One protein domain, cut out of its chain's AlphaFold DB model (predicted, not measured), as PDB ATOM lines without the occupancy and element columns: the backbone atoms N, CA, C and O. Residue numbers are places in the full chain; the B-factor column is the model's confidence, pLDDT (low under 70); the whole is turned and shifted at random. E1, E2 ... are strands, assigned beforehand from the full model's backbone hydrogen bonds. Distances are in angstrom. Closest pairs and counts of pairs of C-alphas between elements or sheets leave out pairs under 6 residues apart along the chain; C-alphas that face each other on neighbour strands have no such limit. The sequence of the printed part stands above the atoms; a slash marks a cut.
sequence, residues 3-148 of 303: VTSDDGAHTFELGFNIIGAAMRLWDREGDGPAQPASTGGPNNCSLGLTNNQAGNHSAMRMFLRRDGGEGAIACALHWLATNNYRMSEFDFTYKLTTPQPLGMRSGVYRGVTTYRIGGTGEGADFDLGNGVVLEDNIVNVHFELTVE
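AT A GLANCE: This is residues 3 to 148 of the 303 residues of an uncharacterized protein of Stenotrophomonas sp. BIIR7 (UniProt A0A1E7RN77). This is a long, loose body of strands, in which two strongly twisted four-stranded sheets are shifted along the long axis and only partly face to face: the ribbon of E9 and E10 lies over the part of E3 and E8 that reaches past E5 and E6. Farther along, over the same face of E5, E6, E3 and E8, lie the small two-stranded sheet of E4 and E7 and residues 126 to 128 of a long loop. The printed part has 146 residues, with no named helix and ten strands, E1 to E10 in chain order; the class is all strand. The sheets run E2 E1 E9 E10, E5 E6 E3 E8 and E4 E7, all antiparallel. The whole is loose, with a radius of gyration of the C-alphas of 18.7 A, and only just elongated, spanning 58 by 30 by 27 A.

HOW THE PARTS SIT: E1, residues 3 to 5, and E2, residues 11 to 13, form a hairpin over a tight link, with N 3 and O 12 at 2.9 A, within hydrogen-bond range. E2 runs on into E3, residues 15 to 27, across a break of 1 residue, at 66 degrees. E4, residues 38 to 43, is apart from E3. E5, residues 45 to 50, and E6, residues 58 to 65, form a hairpin at 144 degrees between directions, with N 46 and O 64 at 2.8 A. E6 is also antiparallel to E3 at 163 degrees; C-alphas 62 and 22 face each other at 3.9 A, and N 63 and O 21 are 2.8 A apart. E7, residues 76 to 79, is the antiparallel neighbour of E4 at 173 degrees, with N 39 and O 78 at 2.9 A. The closest C-alphas of E4 and E6 are those of Pro 42 and Phe 63, 7.8 A apart, and those of E5 and E7 are Cys 45 and Ala 76, at 7.4 A. E8, residues 85 to 97, bends by 59 degrees at residue 88 and is antiparallel to E3 at 164 degrees, with N 22 and O 91 at 2.8 A and N 97 and O 15 at 2.8 A. E9, residues 107 to 118, is antiparallel to E1 at 150 degrees, with N 4 and O 110 at 2.9 A. E9 and E10, residues 138 to 147, form a hairpin at 164 degrees, with N 113 and O 141 at 3.0 A. E2 and E10 are the edge strands of one sheet, E5 and E8 of another. E3 and E9 are apart, and so are E8 and E10.

IN THESE COORDINATES: E1 begins at C-alpha 3, at (229.143, 268.883, 109.040). E3 measures 36.6 A from C-alpha 15 at (226.159, 267.972, 118.720) to C-alpha 27 at (190.414, 260.028, 117.280). From first to last C-alpha, E6 measures 22.7 A, E8 35.0 A and E9 36.8 A. E10 measures 29.0 A and ends at C-alpha 147, at (231.431, 280.689, 109.067). Residues 117 to 118 of E9 pair with residues 126 to 127, parallel.

THE WHOLE: The two C-alphas farthest apart are those of Asp 31 and Arg 105, at 59.0 A. The first and last printed C-alphas, Val 3 and Glu 148, are 15.8 A apart. The printed part has no cut. The link from E9 to E10, residues 119 to 137, is long; the other links are short or tight. Mean pLDDT of the printed part is 87.6, and residues 39 and 52 are under 70.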
ATOM      1  N   VAL A   3     229.289 267.924 110.135       95.25
ATOM      2  CA  VAL A   3     229.143 268.883 109.040       95.25
ATOM      3  C   VAL A   3     230.468 268.983 108.300       95.25
ATOM      4  O   VAL A   3     231.530 269.043 108.920       95.25
ATOM      5  N   THR A   4     230.404 269.000 106.977       95.75
ATOM      6  CA  THR A   4     231.570 269.013 106.094       95.75
ATOM      7  C   THR A   4     231.536 270.274 105.240       95.75
ATOM      8  O   THR A   4     230.459 270.706 104.829       95.75
ATOM      9  N   SER A   5     232.693 270.895 105.018       93.56
ATOM     10  CA  SER A   5     232.824 272.061 104.144       93.56
ATOM     11  C   SER A   5     232.429 271.720 102.708       93.56
ATOM     12  O   SER A   5     232.568 270.577 102.274       93.56
ATOM     13  N   ASP A   6     231.966 272.711 101.949       90.50
ATOM     14  CA  ASP A   6     231.542 272.515 100.553       90.50
ATOM     15  C   ASP A   6     232.640 271.965  99.629       90.50
ATOM     16  O   ASP A   6     232.344 271.264  98.662       90.50
ATOM     17  N   ASP A   7     233.905 272.253  99.933       86.00
ATOM     18  CA  ASP A   7     235.075 271.706  99.237       86.00
ATOM     19  C   ASP A   7     235.457 270.280  99.692       86.00
ATOM     20  O   ASP A   7     236.346 269.658  99.111       86.00
ATOM     21  N   GLY A   8     234.797 269.748 100.726       89.38
ATOM     22  CA  GLY A   8     235.069 268.438 101.314       89.38
ATOM     23  C   GLY A   8     236.333 268.356 102.177       89.38
ATOM     24  O   GLY A   8     236.641 267.276 102.681       89.38
ATOM     25  N   ALA A   9     237.074 269.453 102.356       84.50
ATOM     26  CA  ALA A   9     238.390 269.440 102.995       84.50
ATOM     27  C   ALA A   9     238.333 269.337 104.529       84.50
ATOM     28  O   ALA A   9     239.244 268.785 105.152       84.50
ATOM     29  N   HIS A  10     237.267 269.844 105.150       87.31
ATOM     30  CA  HIS A  10     237.162 269.958 106.601       87.31
ATOM     31  C   HIS A  10     235.831 269.415 107.107       87.31
ATOM     32  O   HIS A  10     234.770 269.755 106.596       87.31
ATOM     33  N   THR A  11     235.884 268.588 108.149       93.94
ATOM     34  CA  THR A  11     234.699 268.006 108.783       93.94
ATOM     35  C   THR A  11     234.749 268.245 110.285       93.94
ATOM     36  O   THR A  11     235.778 268.003 110.915       93.94
ATOM     37  N   PHE A  12     233.638 268.710 110.853       94.38
ATOM     38  CA  PHE A  12     233.507 269.027 112.272       94.38
ATOM     39  C   PHE A  12     232.296 268.321 112.880       94.38
ATOM     40  O   PHE A  12     231.242 268.221 112.251       94.38
ATOM     41  N   GLU A  13     232.431 267.861 114.124       94.81
ATOM     42  CA  GLU A  13     231.313 267.287 114.871       94.81
ATOM     43  C   GLU A  13     230.355 268.379 115.353       94.81
ATOM     44  O   GLU A  13     230.742 269.346 116.010       94.81
ATOM     45  N   LEU A  14     229.078 268.175 115.058       93.88
ATOM     46  CA  LEU A  14     227.946 268.967 115.495       93.88
ATOM     47  C   LEU A  14     227.129 268.121 116.482       93.88
ATOM     48  O   LEU A  14     226.648 267.025 116.166       93.88
ATOM     49  N   GLY A  15     226.985 268.618 117.708       93.00
ATOM     50  CA  GLY A  15     226.159 267.972 118.720       93.00
ATOM     51  C   GLY A  15     224.693 268.281 118.455       93.00
ATOM     52  O   GLY A  15     224.283 269.432 118.570       93.00
ATOM     53  N   PHE A  16     223.898 267.271 118.117       93.00
ATOM     54  CA  PHE A  16     222.459 267.416 117.921       93.00
ATOM     55  C   PHE A  16     221.729 266.326 118.693       93.00
ATOM     56  O   PHE A  16     221.772 265.153 118.325       93.00
ATOM     57  N   ASN A  17     221.067 266.734 119.773       92.50
ATOM     58  CA  ASN A  17     220.339 265.837 120.658       92.50
ATOM     59  C   ASN A  17     218.863 266.227 120.658       92.50
ATOM     60  O   ASN A  17     218.518 267.361 120.994       92.50
ATOM     61  N   ILE A  18     217.980 265.286 120.325       91.88
ATOM     62  CA  ILE A  18     216.538 265.466 120.504       91.88
ATOM     63  C   ILE A  18     216.244 265.396 122.001       91.88
ATOM     64  O   ILE A  18     216.461 264.359 122.631       91.88
ATOM     65  N   ILE A  19     215.736 266.493 122.563       93.56
ATOM     66  CA  ILE A  19     215.432 266.633 123.996       93.56
ATOM     67  C   ILE A  19     213.938 266.480 124.293       93.56
ATOM     68  O   ILE A  19     213.526 266.517 125.450       93.56
ATOM     69  N   GLY A  20     213.115 266.283 123.266       92.19
ATOM     70  CA  GLY A  20     211.685 266.078 123.417       92.19
ATOM     71  C   GLY A  20     210.949 266.002 122.087       92.19
ATOM     72  O   GLY A  20     211.497 266.355 121.045       92.19
ATOM     73  N   ALA A  21     209.698 265.565 122.143       91.62
ATOM     74  CA  ALA A  21     208.809 265.458 120.995       91.62
ATOM     75  C   ALA A  21     207.391 265.869 121.386       91.62
ATOM     76  O   ALA A  21     206.949 265.591 122.504       91.62
ATOM     77  N   ALA A  22     206.683 266.527 120.479       89.88
ATOM     78  CA  ALA A  22     205.269 266.812 120.604       89.88
ATOM     79  C   ALA A  22     204.497 266.115 119.491       89.88
ATOM     80  O   ALA A  22     204.920 266.064 118.341       89.88
ATOM     81  N   MET A  23     203.351 265.565 119.861       87.56
ATOM     82  CA  MET A  23     202.448 264.905 118.933       87.56
ATOM     83  C   MET A  23     201.035 265.389 119.182       87.56
ATOM     84  O   MET A  23     200.621 265.569 120.336       87.56
ATOM     85  N   ARG A  24     200.290 265.564 118.093       88.06
ATOM     86  CA  ARG A  24     198.856 265.822 118.136       88.06
ATOM     87  C   ARG A  24     198.103 264.658 117.520       88.06
ATOM     88  O   ARG A  24     198.215 264.386 116.327       88.06
ATOM     89  N   LEU A  25     197.313 264.009 118.358       87.00
ATOM     90  CA  LEU A  25     196.500 262.847 118.051       87.00
ATOM     91  C   LEU A  25     195.031 263.253 117.994       87.00
ATOM     92  O   LEU A  25     194.546 263.987 118.856       87.00
ATOM     93  N   TRP A  26     194.326 262.744 116.994       89.44
ATOM     94  CA  TRP A  26     192.885 262.883 116.826       89.44
ATOM     95  C   TRP A  26     192.266 261.507 116.673       89.44
ATOM     96  O   TRP A  26     192.724 260.729 115.841       89.44
ATOM     97  N   ASP A  27     191.243 261.215 117.464       90.25
ATOM     98  CA  ASP A  27     190.414 260.028 117.280       90.25
ATOM     99  C   ASP A  27     189.785 260.072 115.882       90.25
ATOM    100  O   ASP A  27     189.117 261.048 115.519       90.25
ATOM    101  N   ARG A  28     190.078 259.063 115.063       90.00
ATOM    102  CA  ARG A  28     189.706 259.060 113.650       90.00
ATOM    103  C   ARG A  28     188.208 258.833 113.466       90.00
ATOM    104  O   ARG A  28     187.612 259.451 112.583       90.00
ATOM    105  N   GLU A  29     187.626 257.945 114.255       91.81
ATOM    106  CA  GLU A  29     186.216 257.574 114.200       91.81
ATOM    107  C   GLU A  29     185.366 258.421 115.156       91.81
ATOM    108  O   GLU A  29     184.163 258.574 114.934       91.81
ATOM    109  N   GLY A  30     185.983 259.020 116.183       89.31
ATOM    110  CA  GLY A  30     185.293 259.838 117.184       89.31
ATOM    111  C   GLY A  30     184.376 259.020 118.097       89.31
ATOM    112  O   GLY A  30     183.481 259.574 118.736       89.31
ATOM    113  N   ASP A  31     184.571 257.705 118.139       90.94
ATOM    114  CA  ASP A  31     183.815 256.755 118.954       90.94
ATOM    115  C   ASP A  31     184.465 256.499 120.326       90.94
ATOM    116  O   ASP A  31     183.851 255.891 121.208       90.94
ATOM    117  N   GLY A  32     185.677 257.015 120.538       87.62
ATOM    118  CA  GLY A  32     186.362 257.024 121.817       87.62
ATOM    119  C   GLY A  32     185.960 258.198 122.719       87.62
ATOM    120  O   GLY A  32     185.065 258.995 122.415       87.62
ATOM    121  N   PRO A  33     186.623 258.342 123.879       87.19
ATOM    122  CA  PRO A  33     186.340 259.424 124.811       87.19
ATOM    123  C   PRO A  33     186.551 260.804 124.172       87.19
ATOM    124  O   PRO A  33     187.601 261.076 123.596       87.19
ATOM    125  N   ALA A  34     185.615 261.731 124.405       87.25
ATOM    126  CA  ALA A  34     185.765 263.138 124.005       87.25
ATOM    127  C   ALA A  34     187.025 263.806 124.596       87.25
ATOM    128  O   ALA A  34     187.483 264.840 124.103       87.25
ATOM    129  N   GLN A  35     187.587 263.211 125.654       85.56
ATOM    130  CA  GLN A  35     188.868 263.567 126.254       85.56
ATOM    131  C   GLN A  35     189.761 262.318 126.349       85.56
ATOM    132  O   GLN A  35     189.693 261.601 127.353       85.56
ATOM    133  N   PRO A  36     190.598 262.038 125.334       84.44
ATOM    134  CA  PRO A  36     191.559 260.945 125.405       84.44
ATOM    135  C   PRO A  36     192.505 261.133 126.597       84.44
ATOM    136  O   PRO A  36     193.070 262.212 126.805       84.44
ATOM    137  N   ALA A  37     192.669 260.083 127.401       80.25
ATOM    138  CA  ALA A  37     193.402 260.135 128.662       80.25
ATOM    139  C   ALA A  37     194.509 259.072 128.728       80.25
ATOM    140  O   ALA A  37     194.451 258.038 128.064       80.25
ATOM    141  N   SER A  38     195.516 259.324 129.561       77.69
ATOM    142  CA  SER A  38     196.665 258.445 129.802       77.69
ATOM    143  C   SER A  38     196.759 258.042 131.273       77.69
ATOM    144  O   SER A  38     196.345 258.803 132.147       77.69
ATOM    145  N   THR A  39     197.328 256.871 131.569       69.62
ATOM    146  CA  THR A  39     197.580 256.438 132.952       69.62
ATOM    147  C   THR A  39     198.824 257.122 133.513       69.62
ATOM    148  O   THR A  39     199.895 257.017 132.918       69.62
ATOM    149  N   GLY A  40     198.717 257.730 134.697       71.56
ATOM    150  CA  GLY A  40     199.875 258.246 135.434       71.56
ATOM    151  C   GLY A  40     200.668 259.330 134.687       71.56
ATOM    152  O   GLY A  40     200.138 260.032 133.827       71.56
ATOM    153  N   GLY A  41     201.940 259.493 135.062       79.38
ATOM    154  CA  GLY A  41     202.894 260.369 134.375       79.38
ATOM    155  C   GLY A  41     203.762 259.599 133.370       79.38
ATOM    156  O   GLY A  41     203.890 258.381 133.496       79.38
ATOM    157  N   PRO A  42     204.381 260.281 132.389       85.81
ATOM    158  CA  PRO A  42     205.271 259.627 131.436       85.81
ATOM    159  C   PRO A  42     206.523 259.068 132.124       85.81
ATOM    160  O   PRO A  42     207.100 259.690 133.024       85.81
ATOM    161  N   ASN A  43     206.972 257.906 131.656       88.19
ATOM    162  CA  ASN A  43     208.216 257.292 132.104       88.19
ATOM    163  C   ASN A  43     209.405 258.039 131.498       88.19
ATOM    164  O   ASN A  43     209.393 258.367 130.314       88.19
ATOM    165  N   ASN A  44     210.420 258.310 132.327       88.94
ATOM    166  CA  ASN A  44     211.685 258.958 131.945       88.94
ATOM    167  C   ASN A  44     211.575 260.367 131.323       88.94
ATOM    168  O   ASN A  44     212.582 260.960 130.935       88.94
ATOM    169  N   CYS A  45     210.371 260.940 131.303       90.50
ATOM    170  CA  CYS A  45     210.076 262.233 130.702       90.50
ATOM    171  C   CYS A  45     209.224 263.111 131.615       90.50
ATOM    172  O   CYS A  45     208.643 262.660 132.606       90.50
ATOM    173  N   SER A  46     209.198 264.403 131.330       91.06
ATOM    174  CA  SER A  46     208.227 265.351 131.865       91.06
ATOM    175  C   SER A  46     207.251 265.756 130.762       91.06
ATOM    176  O   SER A  46     207.556 265.676 129.572       91.06
ATOM    177  N   LEU A  47     206.047 266.160 131.161       88.44
ATOM    178  CA  LEU A  47     205.095 266.781 130.247       88.44
ATOM    179  C   LEU A  47     205.447 268.266 130.149       88.44
ATOM    180  O   LEU A  47     205.436 268.958 131.166       88.44
ATOM    181  N   GLY A  48     205.782 268.738 128.949       85.88
ATOM    182  CA  GLY A  48     206.031 270.158 128.686       85.88
ATOM    183  C   GLY A  48     204.726 270.917 128.451       85.88
ATOM    184  O   GLY A  48     204.402 271.862 129.164       85.88
ATOM    185  N   LEU A  49     203.947 270.453 127.475       85.69
ATOM    186  CA  LEU A  49     202.651 271.007 127.091       85.69
ATOM    187  C   LEU A  49     201.627 269.886 126.958       85.69
ATOM    188  O   LEU A  49     201.925 268.789 126.477       85.69
ATOM    189  N   THR A  50     200.405 270.177 127.391       85.62
ATOM    190  CA  THR A  50     199.259 269.281 127.243       85.62
ATOM    191  C   THR A  50     198.016 270.106 126.954       85.62
ATOM    192  O   THR A  50     197.815 271.153 127.565       85.62
ATOM    193  N   ASN A  51     197.155 269.631 126.061       80.88
ATOM    194  CA  ASN A  51     195.827 270.211 125.847       80.88
ATOM    195  C   ASN A  51     194.776 269.470 126.700       80.88
ATOM    196  O   ASN A  51     193.883 268.784 126.202       80.88
ATOM    197  N   ASN A  52     194.885 269.558 128.022       68.56
ATOM    198  CA  ASN A  52     193.839 268.981 128.865       68.56
ATOM    199  C   ASN A  52     192.504 269.706 128.612       68.56
ATOM    200  O   ASN A  52     192.480 270.926 128.484       68.56
ATOM    201  N   GLN A  53     191.403 268.945 128.561       72.62
ATOM    202  CA  GLN A  53     190.032 269.450 128.371       72.62
ATOM    203  C   GLN A  53     189.683 269.970 126.961       72.62
ATOM    204  O   GLN A  53     188.778 270.787 126.821       72.62
ATOM    205  N   ALA A  54     190.333 269.476 125.900       77.81
ATOM    206  CA  ALA A  54     190.000 269.890 124.530       77.81
ATOM    207  C   ALA A  54     188.557 269.529 124.103       77.81
ATOM    208  O   ALA A  54     187.978 270.215 123.265       77.81
ATOM    209  N   GLY A  55     187.969 268.473 124.687       83.25
ATOM    210  CA  GLY A  55     186.556 268.100 124.510       83.25
ATOM    211  C   GLY A  55     186.160 267.739 123.074       83.25
ATOM    212  O   GLY A  55     184.979 267.724 122.748       83.25
ATOM    213  N   ASN A  56     187.144 267.489 122.217       88.81
ATOM    214  CA  ASN A  56     186.991 267.334 120.775       88.81
ATOM    215  C   ASN A  56     187.701 266.071 120.261       88.81
ATOM    216  O   ASN A  56     188.216 266.073 119.149       88.81
ATOM    217  N   HIS A  57     187.774 265.026 121.092       89.75
ATOM    218  CA  HIS A  57     188.409 263.743 120.768       89.75
ATOM    219  C   HIS A  57     189.879 263.864 120.313       89.75
ATOM    220  O   HIS A  57     190.396 263.017 119.587       89.75
ATOM    221  N   SER A  58     190.577 264.918 120.749       88.19
ATOM    222  CA  SER A  58     191.990 265.143 120.434       88.19
ATOM    223  C   SER A  58     192.854 265.213 121.687       88.19
ATOM    224  O   SER A  58     192.418 265.672 122.746       88.19
ATOM    225  N   ALA A  59     194.111 264.803 121.546       87.12
ATOM    226  CA  ALA A  59     195.134 264.944 122.566       87.12
ATOM    227  C   ALA A  59     196.455 265.409 121.945       87.12
ATOM    228  O   ALA A  59     196.956 264.854 120.978       87.12
ATOM    229  N   MET A  60     197.031 266.434 122.546       87.38
ATOM    230  CA  MET A  60     198.352 266.978 122.303       87.38
ATOM    231  C   MET A  60     199.181 266.727 123.552       87.38
ATOM    232  O   MET A  60     198.754 267.007 124.686       87.38
ATOM    233  N   ARG A  61     200.353 266.140 123.339       86.94
ATOM    234  CA  ARG A  61     201.324 265.845 124.387       86.94
ATOM    235  C   ARG A  61     202.695 266.233 123.875       86.94
ATOM    236  O   ARG A  61     203.130 265.718 122.853       86.94
ATOM    237  N   MET A  62     203.359 267.116 124.608       90.25
ATOM    238  CA  MET A  62     204.785 267.363 124.464       90.25
ATOM    239  C   MET A  62     205.520 266.662 125.597       90.25
ATOM    240  O   MET A  62     205.303 266.964 126.774       90.25
ATOM    241  N   PHE A  63     206.399 265.745 125.227       90.50
ATOM    242  CA  PHE A  63     207.287 265.034 126.126       90.50
ATOM    243  C   PHE A  63     208.668 265.668 126.084       90.50
ATOM    244  O   PHE A  63     209.233 265.868 125.013       90.50
ATOM    245  N   LEU A  64     209.214 265.964 127.256       92.00
ATOM    246  CA  LEU A  64     210.578 266.438 127.439       92.00
ATOM    247  C   LEU A  64     211.378 265.339 128.130       92.00
ATOM    248  O   LEU A  64     210.981 264.847 129.188       92.00
ATOM    249  N   ARG A  65     212.497 264.937 127.537       92.50
ATOM    250  CA  ARG A  65     213.357 263.902 128.109       92.50
ATOM    251  C   ARG A  65     214.092 264.442 129.330       92.50
ATOM    252  O   ARG A  65     214.654 265.535 129.294       92.50
ATOM    253  N   ARG A  66     214.110 263.672 130.424       90.69
ATOM    254  CA  ARG A  66     214.791 264.087 131.668       90.69
ATOM    255  C   ARG A  66     216.311 263.971 131.595       90.69
ATOM    256  O   ARG A  66     216.994 264.617 132.379       90.69
ATOM    257  N   ASP A  67     216.823 263.170 130.669       90.62
ATOM    258  CA  ASP A  67     218.256 263.039 130.388       90.62
ATOM    259  C   ASP A  67     218.808 264.188 129.529       90.62
ATOM    260  O   ASP A  67     219.995 264.202 129.224       90.62
ATOM    261  N   GLY A  68     217.972 265.142 129.102       86.88
ATOM    262  CA  GLY A  68     218.410 266.238 128.238       86.88
ATOM    263  C   GLY A  68     218.867 265.780 126.851       86.88
ATOM    264  O   GLY A  68     219.659 266.481 126.222       86.88
ATOM    265  N   GLY A  69     218.384 264.624 126.381       86.69
ATOM    266  CA  GLY A  69     218.775 264.047 125.098       86.69
ATOM    267  C   GLY A  69     219.998 263.128 125.165       86.69
ATOM    268  O   GLY A  69     220.411 262.614 124.129       86.69
ATOM    269  N   GLU A  70     220.570 262.916 126.353       83.62
ATOM    270  CA  GLU A  70     221.771 262.103 126.550       83.62
ATOM    271  C   GLU A  70     221.421 260.605 126.661       83.62
ATOM    272  O   GLU A  70     220.802 260.161 127.625       83.62
ATOM    273  N   GLY A  71     221.859 259.798 125.691       79.94
ATOM    274  CA  GLY A  71     221.693 258.338 125.705       79.94
ATOM    275  C   GLY A  71     220.399 257.828 125.056       79.94
ATOM    276  O   GLY A  71     219.714 258.546 124.329       79.94
ATOM    277  N   ALA A  72     220.087 256.550 125.292       75.06
ATOM    278  CA  ALA A  72     218.946 255.842 124.704       75.06
ATOM    279  C   ALA A  72     217.966 255.408 125.803       75.06
ATOM    280  O   ALA A  72     217.994 254.266 126.265       75.06
ATOM    281  N   ILE A  73     217.122 256.338 126.263       80.56
ATOM    282  CA  ILE A  73     216.080 256.047 127.256       80.56
ATOM    283  C   ILE A  73     214.699 256.082 126.603       80.56
ATOM    284  O   ILE A  73     214.380 256.993 125.840       80.56
ATOM    285  N   ALA A  74     213.854 255.106 126.936       81.75
ATOM    286  CA  ALA A  74     212.474 255.090 126.471       81.75
ATOM    287  C   ALA A  74     211.663 256.179 127.191       81.75
ATOM    288  O   ALA A  74     211.407 256.084 128.397       81.75
ATOM    289  N   CYS A  75     211.270 257.197 126.430       86.38
ATOM    290  CA  CYS A  75     210.330 258.239 126.815       86.38
ATOM    291  C   CYS A  75     208.924 257.823 126.381       86.38
ATOM    292  O   CYS A  75     208.609 257.895 125.196       86.38
ATOM    293  N   ALA A  76     208.087 257.352 127.305       83.06
ATOM    294  CA  ALA A  76     206.818 256.729 126.930       83.06
ATOM    295  C   ALA A  76     205.662 257.116 127.852       83.06
ATOM    296  O   ALA A  76     205.840 257.376 129.046       83.06
ATOM    297  N   LEU A  77     204.456 257.093 127.289       83.94
ATOM    298  CA  LEU A  77     203.195 257.303 127.985       83.94
ATOM    299  C   LEU A  77     202.219 256.194 127.592       83.94
ATOM    300  O   LEU A  77     202.110 255.850 126.419       83.94
ATOM    301  N   HIS A  78     201.496 255.654 128.570       83.62
ATOM    302  CA  HIS A  78     200.482 254.635 128.325       83.62
ATOM    303  C   HIS A  78     199.084 255.263 128.253       83.62
ATOM    304  O   HIS A  78     198.688 256.029 129.138       83.62
ATOM    305  N   TRP A  79     198.343 254.951 127.191       82.00
ATOM    306  CA  TRP A  79     196.987 255.447 126.958       82.00
ATOM    307  C   TRP A  79     195.952 254.565 127.666       82.00
ATOM    308  O   TRP A  79     196.079 253.347 127.677       82.00
ATOM    309  N   LEU A  80     194.926 255.182 128.266       82.38
ATOM    310  CA  LEU A  80     193.862 254.472 128.997       82.38
ATOM    311  C   LEU A  80     192.874 253.754 128.073       82.38
ATOM    312  O   LEU A  80     192.284 252.751 128.467       82.38
ATOM    313  N   ALA A  81     192.661 254.297 126.878       80.06
ATOM    314  CA  ALA A  81     191.751 253.756 125.884       80.06
ATOM    315  C   ALA A  81     192.514 253.496 124.585       80.06
ATOM    316  O   ALA A  81     193.219 254.375 124.083       80.06
ATOM    317  N   THR A  82     192.340 252.296 124.043       81.12
ATOM    318  CA  THR A  82     192.826 251.940 122.712       81.12
ATOM    319  C   THR A  82     191.822 252.446 121.682       81.12
ATOM    320  O   THR A  82     190.664 252.041 121.728       81.12
ATOM    321  N   ASN A  83     192.258 253.316 120.773       86.06
ATOM    322  CA  ASN A  83     191.483 253.721 119.601       86.06
ATOM    323  C   ASN A  83     192.409 253.979 118.402       86.06
ATOM    324  O   ASN A  83     193.632 254.022 118.576       86.06
ATOM    325  N   ASN A  84     191.850 254.171 117.206       87.88
ATOM    326  CA  ASN A  84     192.629 254.596 116.051       87.88
ATOM    327  C   ASN A  84     192.826 256.111 116.105       87.88
ATOM    328  O   ASN A  84     191.891 256.899 115.967       87.88
ATOM    329  N   TYR A  85     194.077 256.526 116.263       86.88
ATOM    330  CA  TYR A  85     194.428 257.937 116.259       86.88
ATOM    331  C   TYR A  85     195.115 258.316 114.955       86.88
ATOM    332  O   TYR A  85     196.077 257.684 114.522       86.88
ATOM    333  N   ARG A  86     194.648 259.402 114.348       89.06
ATOM    334  CA  ARG A  86     195.376 260.112 113.305       89.06
ATOM    335  C   ARG A  86     196.345 261.087 113.965       89.06
ATOM    336  O   ARG A  86     195.925 261.955 114.729       89.06
ATOM    337  N   MET A  87     197.621 260.987 113.611       86.12
ATOM    338  CA  MET A  87     198.621 261.999 113.936       86.12
ATOM    339  C   MET A  87     198.760 262.951 112.749       86.12
ATOM    340  O   MET A  87     199.116 262.525 111.654       86.12
ATOM    341  N   SER A  88     198.413 264.223 112.934       80.88
ATOM    342  CA  SER A  88     198.514 265.237 111.870       80.88
ATOM    343  C   SER A  88     199.740 266.130 112.001       80.88
ATOM    344  O   SER A  88     200.146 266.745 111.023       80.88
ATOM    345  N   GLU A  89     200.287 266.234 113.210       84.31
ATOM    346  CA  GLU A  89     201.392 267.121 113.558       84.31
ATOM    347  C   GLU A  89     202.370 266.331 114.432       84.31
ATOM    348  O   GLU A  89     201.961 265.662 115.393       84.31
ATOM    349  N   PHE A  90     203.646 266.409 114.068       86.31
ATOM    350  CA  PHE A  90     204.765 265.846 114.802       86.31
ATOM    351  C   PHE A  90     205.868 266.898 114.858       86.31
ATOM    352  O   PHE A  90     206.389 267.314 113.825       86.31
ATOM    353  N   ASP A  91     206.219 267.303 116.069       90.06
ATOM    354  CA  ASP A  91     207.272 268.272 116.335       90.06
ATOM    355  C   ASP A  91     208.322 267.634 117.238       90.06
ATOM    356  O   ASP A  91     208.022 266.782 118.077       90.06
ATOM    357  N   PHE A  92     209.564 268.094 117.145       91.69
ATOM    358  CA  PHE A  92     210.592 267.757 118.120       91.69
ATOM    359  C   PHE A  92     211.319 269.006 118.591       91.69
ATOM    360  O   PHE A  92     211.427 270.010 117.891       91.69
ATOM    361  N   THR A  93     211.823 268.937 119.814       92.69
ATOM    362  CA  THR A  93     212.697 269.955 120.388       92.69
ATOM    363  C   THR A  93     214.093 269.376 120.535       92.69
ATOM    364  O   THR A  93     214.266 268.182 120.801       92.69
ATOM    365  N   TYR A  94     215.102 270.214 120.336       93.56
ATOM    366  CA  TYR A  94     216.488 269.788 120.263       93.56
ATOM    367  C   TYR A  94     217.408 270.715 121.050       93.56
ATOM    368  O   TYR A  94     217.118 271.889 121.284       93.56
ATOM    369  N   LYS A  95     218.559 270.166 121.425       94.31
ATOM    370  CA  LYS A  95     219.723 270.889 121.919       94.31
ATOM    371  C   LYS A  95     220.802 270.799 120.846       94.31
ATOM    372  O   LYS A  95     221.179 269.699 120.442       94.31
ATOM    373  N   LEU A  96     221.274 271.961 120.399       93.25
ATOM    374  CA  LEU A  96     222.338 272.088 119.409       93.25
ATOM    375  C   LEU A  96     223.615 272.585 120.089       93.25
ATOM    376  O   LEU A  96     223.601 273.614 120.764       93.25
ATOM    377  N   THR A  97     224.712 271.871 119.876       92.56
ATOM    378  CA  THR A  97     226.063 272.263 120.281       92.56
ATOM    379  C   THR A  97     226.893 272.424 119.018       92.56
ATOM    380  O   THR A  97     227.244 271.431 118.383       92.56
ATOM    381  N   THR A  98     227.185 273.665 118.638       90.31
ATOM    382  CA  THR A  98     227.988 273.972 117.448       90.31
ATOM    383  C   THR A  98     229.478 273.708 117.691       90.31
ATOM    384  O   THR A  98     229.936 273.868 118.827       90.31
ATOM    385  N   PRO A  99     230.257 273.370 116.646       88.50
ATOM    386  CA  PRO A  99     231.712 273.431 116.719       88.50
ATOM    387  C   PRO A  99     232.187 274.842 117.093       88.50
ATOM    388  O   PRO A  99     231.441 275.815 116.956       88.50
ATOM    389  N   GLN A 100     233.435 274.963 117.552       84.81
ATOM    390  CA  GLN A 100     234.043 276.256 117.864       84.81
ATOM    391  C   GLN A 100     234.326 277.029 116.563       84.81
ATOM    392  O   GLN A 100     235.240 276.638 115.835       84.81
ATOM    393  N   PRO A 101     233.617 278.139 116.264       80.00
ATOM    394  CA  PRO A 101     233.713 278.778 114.950       80.00
ATOM    395  C   PRO A 101     235.107 279.332 114.638       80.00
ATOM    396  O   PRO A 101     235.498 279.339 113.483       80.00
ATOM    397  N   LEU A 102     235.878 279.743 115.657       76.12
ATOM    398  CA  LEU A 102     237.261 280.237 115.512       76.12
ATOM    399  C   LEU A 102     238.246 279.172 114.995       76.12
ATOM    400  O   LEU A 102     239.287 279.521 114.450       76.12
ATOM    401  N   GLY A 103     237.939 277.887 115.193       76.25
ATOM    402  CA  GLY A 103     238.749 276.770 114.695       76.25
ATOM    403  C   GLY A 103     238.292 276.239 113.334       76.25
ATOM    404  O   GLY A 103     238.872 275.279 112.829       76.25
ATOM    405  N   MET A 104     237.233 276.814 112.762       82.25
ATOM    406  CA  MET A 104     236.737 276.479 111.428       82.25
ATOM    407  C   MET A 104     237.368 277.428 110.405       82.25
ATOM    408  O   MET A 104     237.927 278.446 110.786       82.25
ATOM    409  N   ARG A 105     237.328 277.099 109.111       80.25
ATOM    410  CA  ARG A 105     237.690 278.059 108.057       80.25
ATOM    411  C   ARG A 105     236.442 278.832 107.643       80.25
ATOM    412  O   ARG A 105     235.328 278.338 107.810       80.25
ATOM    413  N   SER A 106     236.622 280.022 107.070       83.75
ATOM    414  CA  SER A 106     235.510 280.734 106.437       83.75
ATOM    415  C   SER A 106     234.916 279.877 105.322       83.75
ATOM    416  O   SER A 106     235.650 279.329 104.501       83.75
ATOM    417  N   GLY A 107     233.594 279.771 105.280       87.44
ATOM    418  CA  GLY A 107     232.909 278.945 104.296       87.44
ATOM    419  C   GLY A 107     231.571 278.413 104.785       87.44
ATOM    420  O   GLY A 107     231.103 278.736 105.879       87.44
ATOM    421  N   VAL A 108     230.954 277.587 103.944       93.75
ATOM    422  CA  VAL A 108     229.688 276.922 104.246       93.75
ATOM    423  C   VAL A 108     229.948 275.451 104.542       93.75
ATOM    424  O   VAL A 108     230.669 274.772 103.810       93.75
ATOM    425  N   TYR A 109     229.356 274.977 105.634       95.38
ATOM    426  CA  TYR A 109     229.429 273.598 106.092       95.38
ATOM    427  C   TYR A 109     228.039 272.987 106.089       95.38
ATOM    428  O   TYR A 109     227.099 273.575 106.633       95.38
ATOM    429  N   ARG A 110     227.911 271.791 105.514       96.88
ATOM    430  CA  ARG A 110     226.637 271.083 105.402       96.88
ATOM    431  C   ARG A 110     226.701 269.700 106.016       96.88
ATOM    432  O   ARG A 110     227.716 269.013 105.957       96.88
ATOM    433  N   GLY A 111     225.591 269.291 106.608       95.31
ATOM    434  CA  GLY A 111     225.423 267.959 107.170       95.31
ATOM    435  C   GLY A 111     223.964 267.545 107.152       95.31
ATOM    436  O   GLY A 111     223.061 268.369 106.999       95.31
ATOM    437  N   VAL A 112     223.733 266.249 107.305       95.88
ATOM    438  CA  VAL A 112     222.394 265.687 107.437       95.88
ATOM    439  C   VAL A 112     222.415 264.611 108.508       95.88
ATOM    440  O   VAL A 112     223.354 263.820 108.590       95.88
ATOM    441  N   THR A 113     221.375 264.585 109.331       93.81
ATOM    442  CA  THR A 113     221.076 263.435 110.182       93.81
ATOM    443  C   THR A 113     219.688 262.924 109.843       93.81
ATOM    444  O   THR A 113     218.786 263.704 109.526       93.81
ATOM    445  N   THR A 114     219.527 261.611 109.920       93.75
ATOM    446  CA  THR A 114     218.293 260.930 109.552       93.75
ATOM    447  C   THR A 114     217.747 260.188 110.758       93.75
ATOM    448  O   THR A 114     218.479 259.440 111.399       93.75
ATOM    449  N   TYR A 115     216.459 260.378 111.026       92.12
ATOM    450  CA  TYR A 115     215.703 259.638 112.029       92.12
ATOM    451  C   TYR A 115     214.619 258.805 111.362       92.12
ATOM    452  O   TYR A 115     214.029 259.220 110.362       92.12
ATOM    453  N   ARG A 116     214.338 257.639 111.934       92.44
ATOM    454  CA  ARG A 116     213.246 256.762 111.525       92.44
ATOM    455  C   ARG A 116     212.073 256.904 112.487       92.44
ATOM    456  O   ARG A 116     212.251 256.884 113.702       92.44
ATOM    457  N   ILE A 117     210.875 256.994 111.934       90.88
ATOM    458  CA  ILE A 117     209.611 256.917 112.668       90.88
ATOM    459  C   ILE A 117     209.013 255.539 112.399       90.88
ATOM    460  O   ILE A 117     209.113 255.037 111.284       90.88
ATOM    461  N   GLY A 118     208.409 254.896 113.388       91.00
ATOM    462  CA  GLY A 118     207.846 253.568 113.173       91.00
ATOM    463  C   GLY A 118     206.996 253.071 114.321       91.00
ATOM    464  O   GLY A 118     206.728 253.786 115.291       91.00
ATOM    465  N   GLY A 119     206.548 251.832 114.169       88.94
ATOM    466  CA  GLY A 119     205.815 251.114 115.194       88.94
ATOM    467  C   GLY A 119     206.722 250.428 116.214       88.94
ATOM    468  O   GLY A 119     207.935 250.266 116.029       88.94
ATOM    469  N   THR A 120     206.104 249.965 117.295       85.75
ATOM    470  CA  THR A 120     206.805 249.249 118.357       85.75
ATOM    471  C   THR A 120     207.465 247.978 117.838       85.75
ATOM    472  O   THR A 120     206.820 247.109 117.254       85.75
ATOM    473  N   GLY A 121     208.772 247.862 118.088       82.50
ATOM    474  CA  GLY A 121     209.593 246.726 117.660       82.50
ATOM    475  C   GLY A 121     210.231 246.867 116.272       82.50
ATOM    476  O   GLY A 121     210.976 245.978 115.872       82.50
ATOM    477  N   GLU A 122     210.014 247.979 115.563       86.38
ATOM    478  CA  GLU A 122     210.584 248.215 114.224       86.38
ATOM    479  C   GLU A 122     211.984 248.858 114.245       86.38
ATOM    480  O   GLU A 122     212.576 249.103 113.195       86.38
ATOM    481  N   GLY A 123     212.531 249.138 115.435       82.56
ATOM    482  CA  GLY A 123     213.837 249.790 115.588       82.56
ATOM    483  C   GLY A 123     213.842 251.263 115.165       82.56
ATOM    484  O   GLY A 123     214.870 251.763 114.714       82.56
ATOM    485  N   ALA A 124     212.696 251.939 115.265       89.25
ATOM    486  CA  ALA A 124     212.563 253.362 114.976       89.25
ATOM    487  C   ALA A 124     213.148 254.241 116.095       89.25
ATOM    488  O   ALA A 124     213.086 253.883 117.270       89.25
ATOM    489  N   ASP A 125     213.662 255.419 115.728       88.81
ATOM    490  CA  ASP A 125     214.104 256.447 116.679       88.81
ATOM    491  C   ASP A 125     212.907 257.087 117.398       88.81
ATOM    492  O   ASP A 125     212.974 257.409 118.586       88.81
ATOM    493  N   PHE A 126     211.789 257.227 116.679       89.12
ATOM    494  CA  PHE A 126     210.492 257.614 117.222       89.12
ATOM    495  C   PHE A 126     209.501 256.457 117.085       89.12
ATOM    496  O   PHE A 126     208.960 256.205 116.007       89.12
ATOM    497  N   ASP A 127     209.264 255.768 118.197       88.75
ATOM    498  CA  ASP A 127     208.274 254.698 118.316       88.75
ATOM    499  C   ASP A 127     206.904 255.291 118.674       88.75
ATOM    500  O   ASP A 127     206.723 255.873 119.748       88.75
ATOM    501  N   LEU A 128     205.942 255.170 117.758       86.38
ATOM    502  CA  LEU A 128     204.587 255.704 117.916       86.38
ATOM    503  C   LEU A 128     203.592 254.684 118.494       86.38
ATOM    504  O   LEU A 128     202.403 254.989 118.613       86.38
ATOM    505  N   GLY A 129     204.053 253.492 118.881       83.00
ATOM    506  CA  GLY A 129     203.211 252.431 119.428       83.00
ATOM    507  C   GLY A 129     202.888 251.313 118.433       83.00
ATOM    508  O   GLY A 129     203.487 251.174 117.368       83.00
ATOM    509  N   ASN A 130     201.920 250.468 118.786       84.62
ATOM    510  CA  ASN A 130     201.525 249.317 117.971       84.62
ATOM    511  C   ASN A 130     200.559 249.707 116.843       84.62
ATOM    512  O   ASN A 130     199.704 250.568 117.030       84.62
ATOM    513  N   GLY A 131     200.622 248.994 115.713       84.56
ATOM    514  CA  GLY A 131     199.643 249.135 114.623       84.56
ATOM    515  C   GLY A 131     199.741 250.457 113.859       84.56
ATOM    516  O   GLY A 131     198.755 250.918 113.288       84.56
ATOM    517  N   VAL A 132     200.920 251.074 113.873       86.25
ATOM    518  CA  VAL A 132     201.196 252.347 113.207       86.25
ATOM    519  C   VAL A 132     201.206 252.148 111.688       86.25
ATOM    520  O   VAL A 132     201.837 251.230 111.172       86.25
ATOM    521  N   VAL A 133     200.514 253.033 110.969       88.00
ATOM    522  CA  VAL A 133     200.537 253.107 109.502       88.00
ATOM    523  C   VAL A 133     201.051 254.487 109.115       88.00
ATOM    524  O   VAL A 133     200.443 255.492 109.479       88.00
ATOM    525  N   LEU A 134     202.171 254.530 108.393       84.75
ATOM    526  CA  LEU A 134     202.842 255.763 107.983       84.75
ATOM    527  C   LEU A 134     202.817 255.916 106.463       84.75
ATOM    528  O   LEU A 134     203.003 254.941 105.736       84.75
ATOM    529  N   GLU A 135     202.630 257.149 105.996       85.06
ATOM    530  CA  GLU A 135     202.864 257.517 104.592       85.06
ATOM    531  C   GLU A 135     204.356 257.781 104.327       85.06
ATOM    532  O   GLU A 135     204.853 257.467 103.248       85.06
ATOM    533  N   ASP A 136     205.071 258.298 105.332       85.38
ATOM    534  CA  ASP A 136     206.521 258.503 105.350       85.38
ATOM    535  C   ASP A 136     207.066 258.150 106.742       85.38
ATOM    536  O   ASP A 136     206.425 258.412 107.763       85.38
ATOM    537  N   ASN A 137     208.239 257.526 106.782       89.94
ATOM    538  CA  ASN A 137     208.884 257.039 107.993       89.94
ATOM    539  C   ASN A 137     210.297 257.600 108.199       89.94
ATOM    540  O   ASN A 137     211.020 257.110 109.070       89.94
ATOM    541  N   ILE A 138     210.699 258.609 107.418       91.94
ATOM    542  CA  ILE A 138     212.027 259.217 107.484       91.94
ATOM    543  C   ILE A 138     211.919 260.710 107.799       91.94
ATOM    544  O   ILE A 138     211.200 261.458 107.147       91.94
ATOM    545  N   VAL A 139     212.713 261.171 108.766       90.75
ATOM    546  CA  VAL A 139     212.924 262.595 109.043       90.75
ATOM    547  C   VAL A 139     214.382 262.933 108.787       90.75
ATOM    548  O   VAL A 139     215.265 262.507 109.529       90.75
ATOM    549  N   ASN A 140     214.631 263.728 107.747       94.06
ATOM    550  CA  ASN A 140     215.949 264.289 107.468       94.06
ATOM    551  C   ASN A 140     216.049 265.695 108.057       94.06
ATOM    552  O   ASN A 140     215.274 266.584 107.705       94.06
ATOM    553  N   VAL A 141     217.034 265.903 108.926       94.25
ATOM    554  CA  VAL A 141     217.375 267.225 109.451       94.25
ATOM    555  C   VAL A 141     218.660 267.678 108.775       94.25
ATOM    556  O   VAL A 141     219.720 267.080 108.971       94.25
ATOM    557  N   HIS A 142     218.541 268.716 107.952       95.69
ATOM    558  CA  HIS A 142     219.654 269.329 107.235       95.69
ATOM    559  C   HIS A 142     220.242 270.481 108.050       95.69
ATOM    560  O   HIS A 142     219.505 271.297 108.604       95.69
ATOM    561  N   PHE A 143     221.568 270.562 108.083       95.19
ATOM    562  CA  PHE A 143     222.310 271.622 108.754       95.19
ATOM    563  C   PHE A 143     223.117 272.401 107.729       95.19
ATOM    564  O   PHE A 143     223.789 271.802 106.890       95.19
ATOM    565  N   GLU A 144     223.068 273.723 107.839       95.62
ATOM    566  CA  GLU A 144     223.920 274.646 107.102       95.62
ATOM    567  C   GLU A 144     224.521 275.636 108.101       95.62
ATOM    568  O   GLU A 144     223.793 276.333 108.811       95.62
ATOM    569  N   LEU A 145     225.849 275.641 108.208       92.94
ATOM    570  CA  LEU A 145     226.602 276.572 109.042       92.94
ATOM    571  C   LEU A 145     227.434 277.467 108.126       92.94
ATOM    572  O   LEU A 145     228.277 276.972 107.379       92.94
ATOM    573  N   THR A 146     227.225 278.777 108.219       92.31
ATOM    574  CA  THR A 146     228.041 279.786 107.535       92.31
ATOM    575  C   THR A 146     229.045 280.361 108.526       92.31
ATOM    576  O   THR A 146     228.658 280.980 109.519       92.31
ATOM    577  N   VAL A 147     230.332 280.133 108.274       87.00
ATOM    578  CA  VAL A 147     231.431 280.689 109.067       87.00
ATOM    579  C   VAL A 147     232.024 281.865 108.306       87.00
ATOM    580  O   VAL A 147     232.476 281.714 107.173       87.00
ATOM    581  N   GLU A 148     232.042 283.031 108.944       83.88
ATOM    582  CA  GLU A 148     232.643 284.245 108.398       83.88
ATOM    583  C   GLU A 148     233.683 284.772 109.382       83.88
ATOM    584  O   GLU A 148     233.346 285.224 110.480       83.88
TER     585      GLU A 148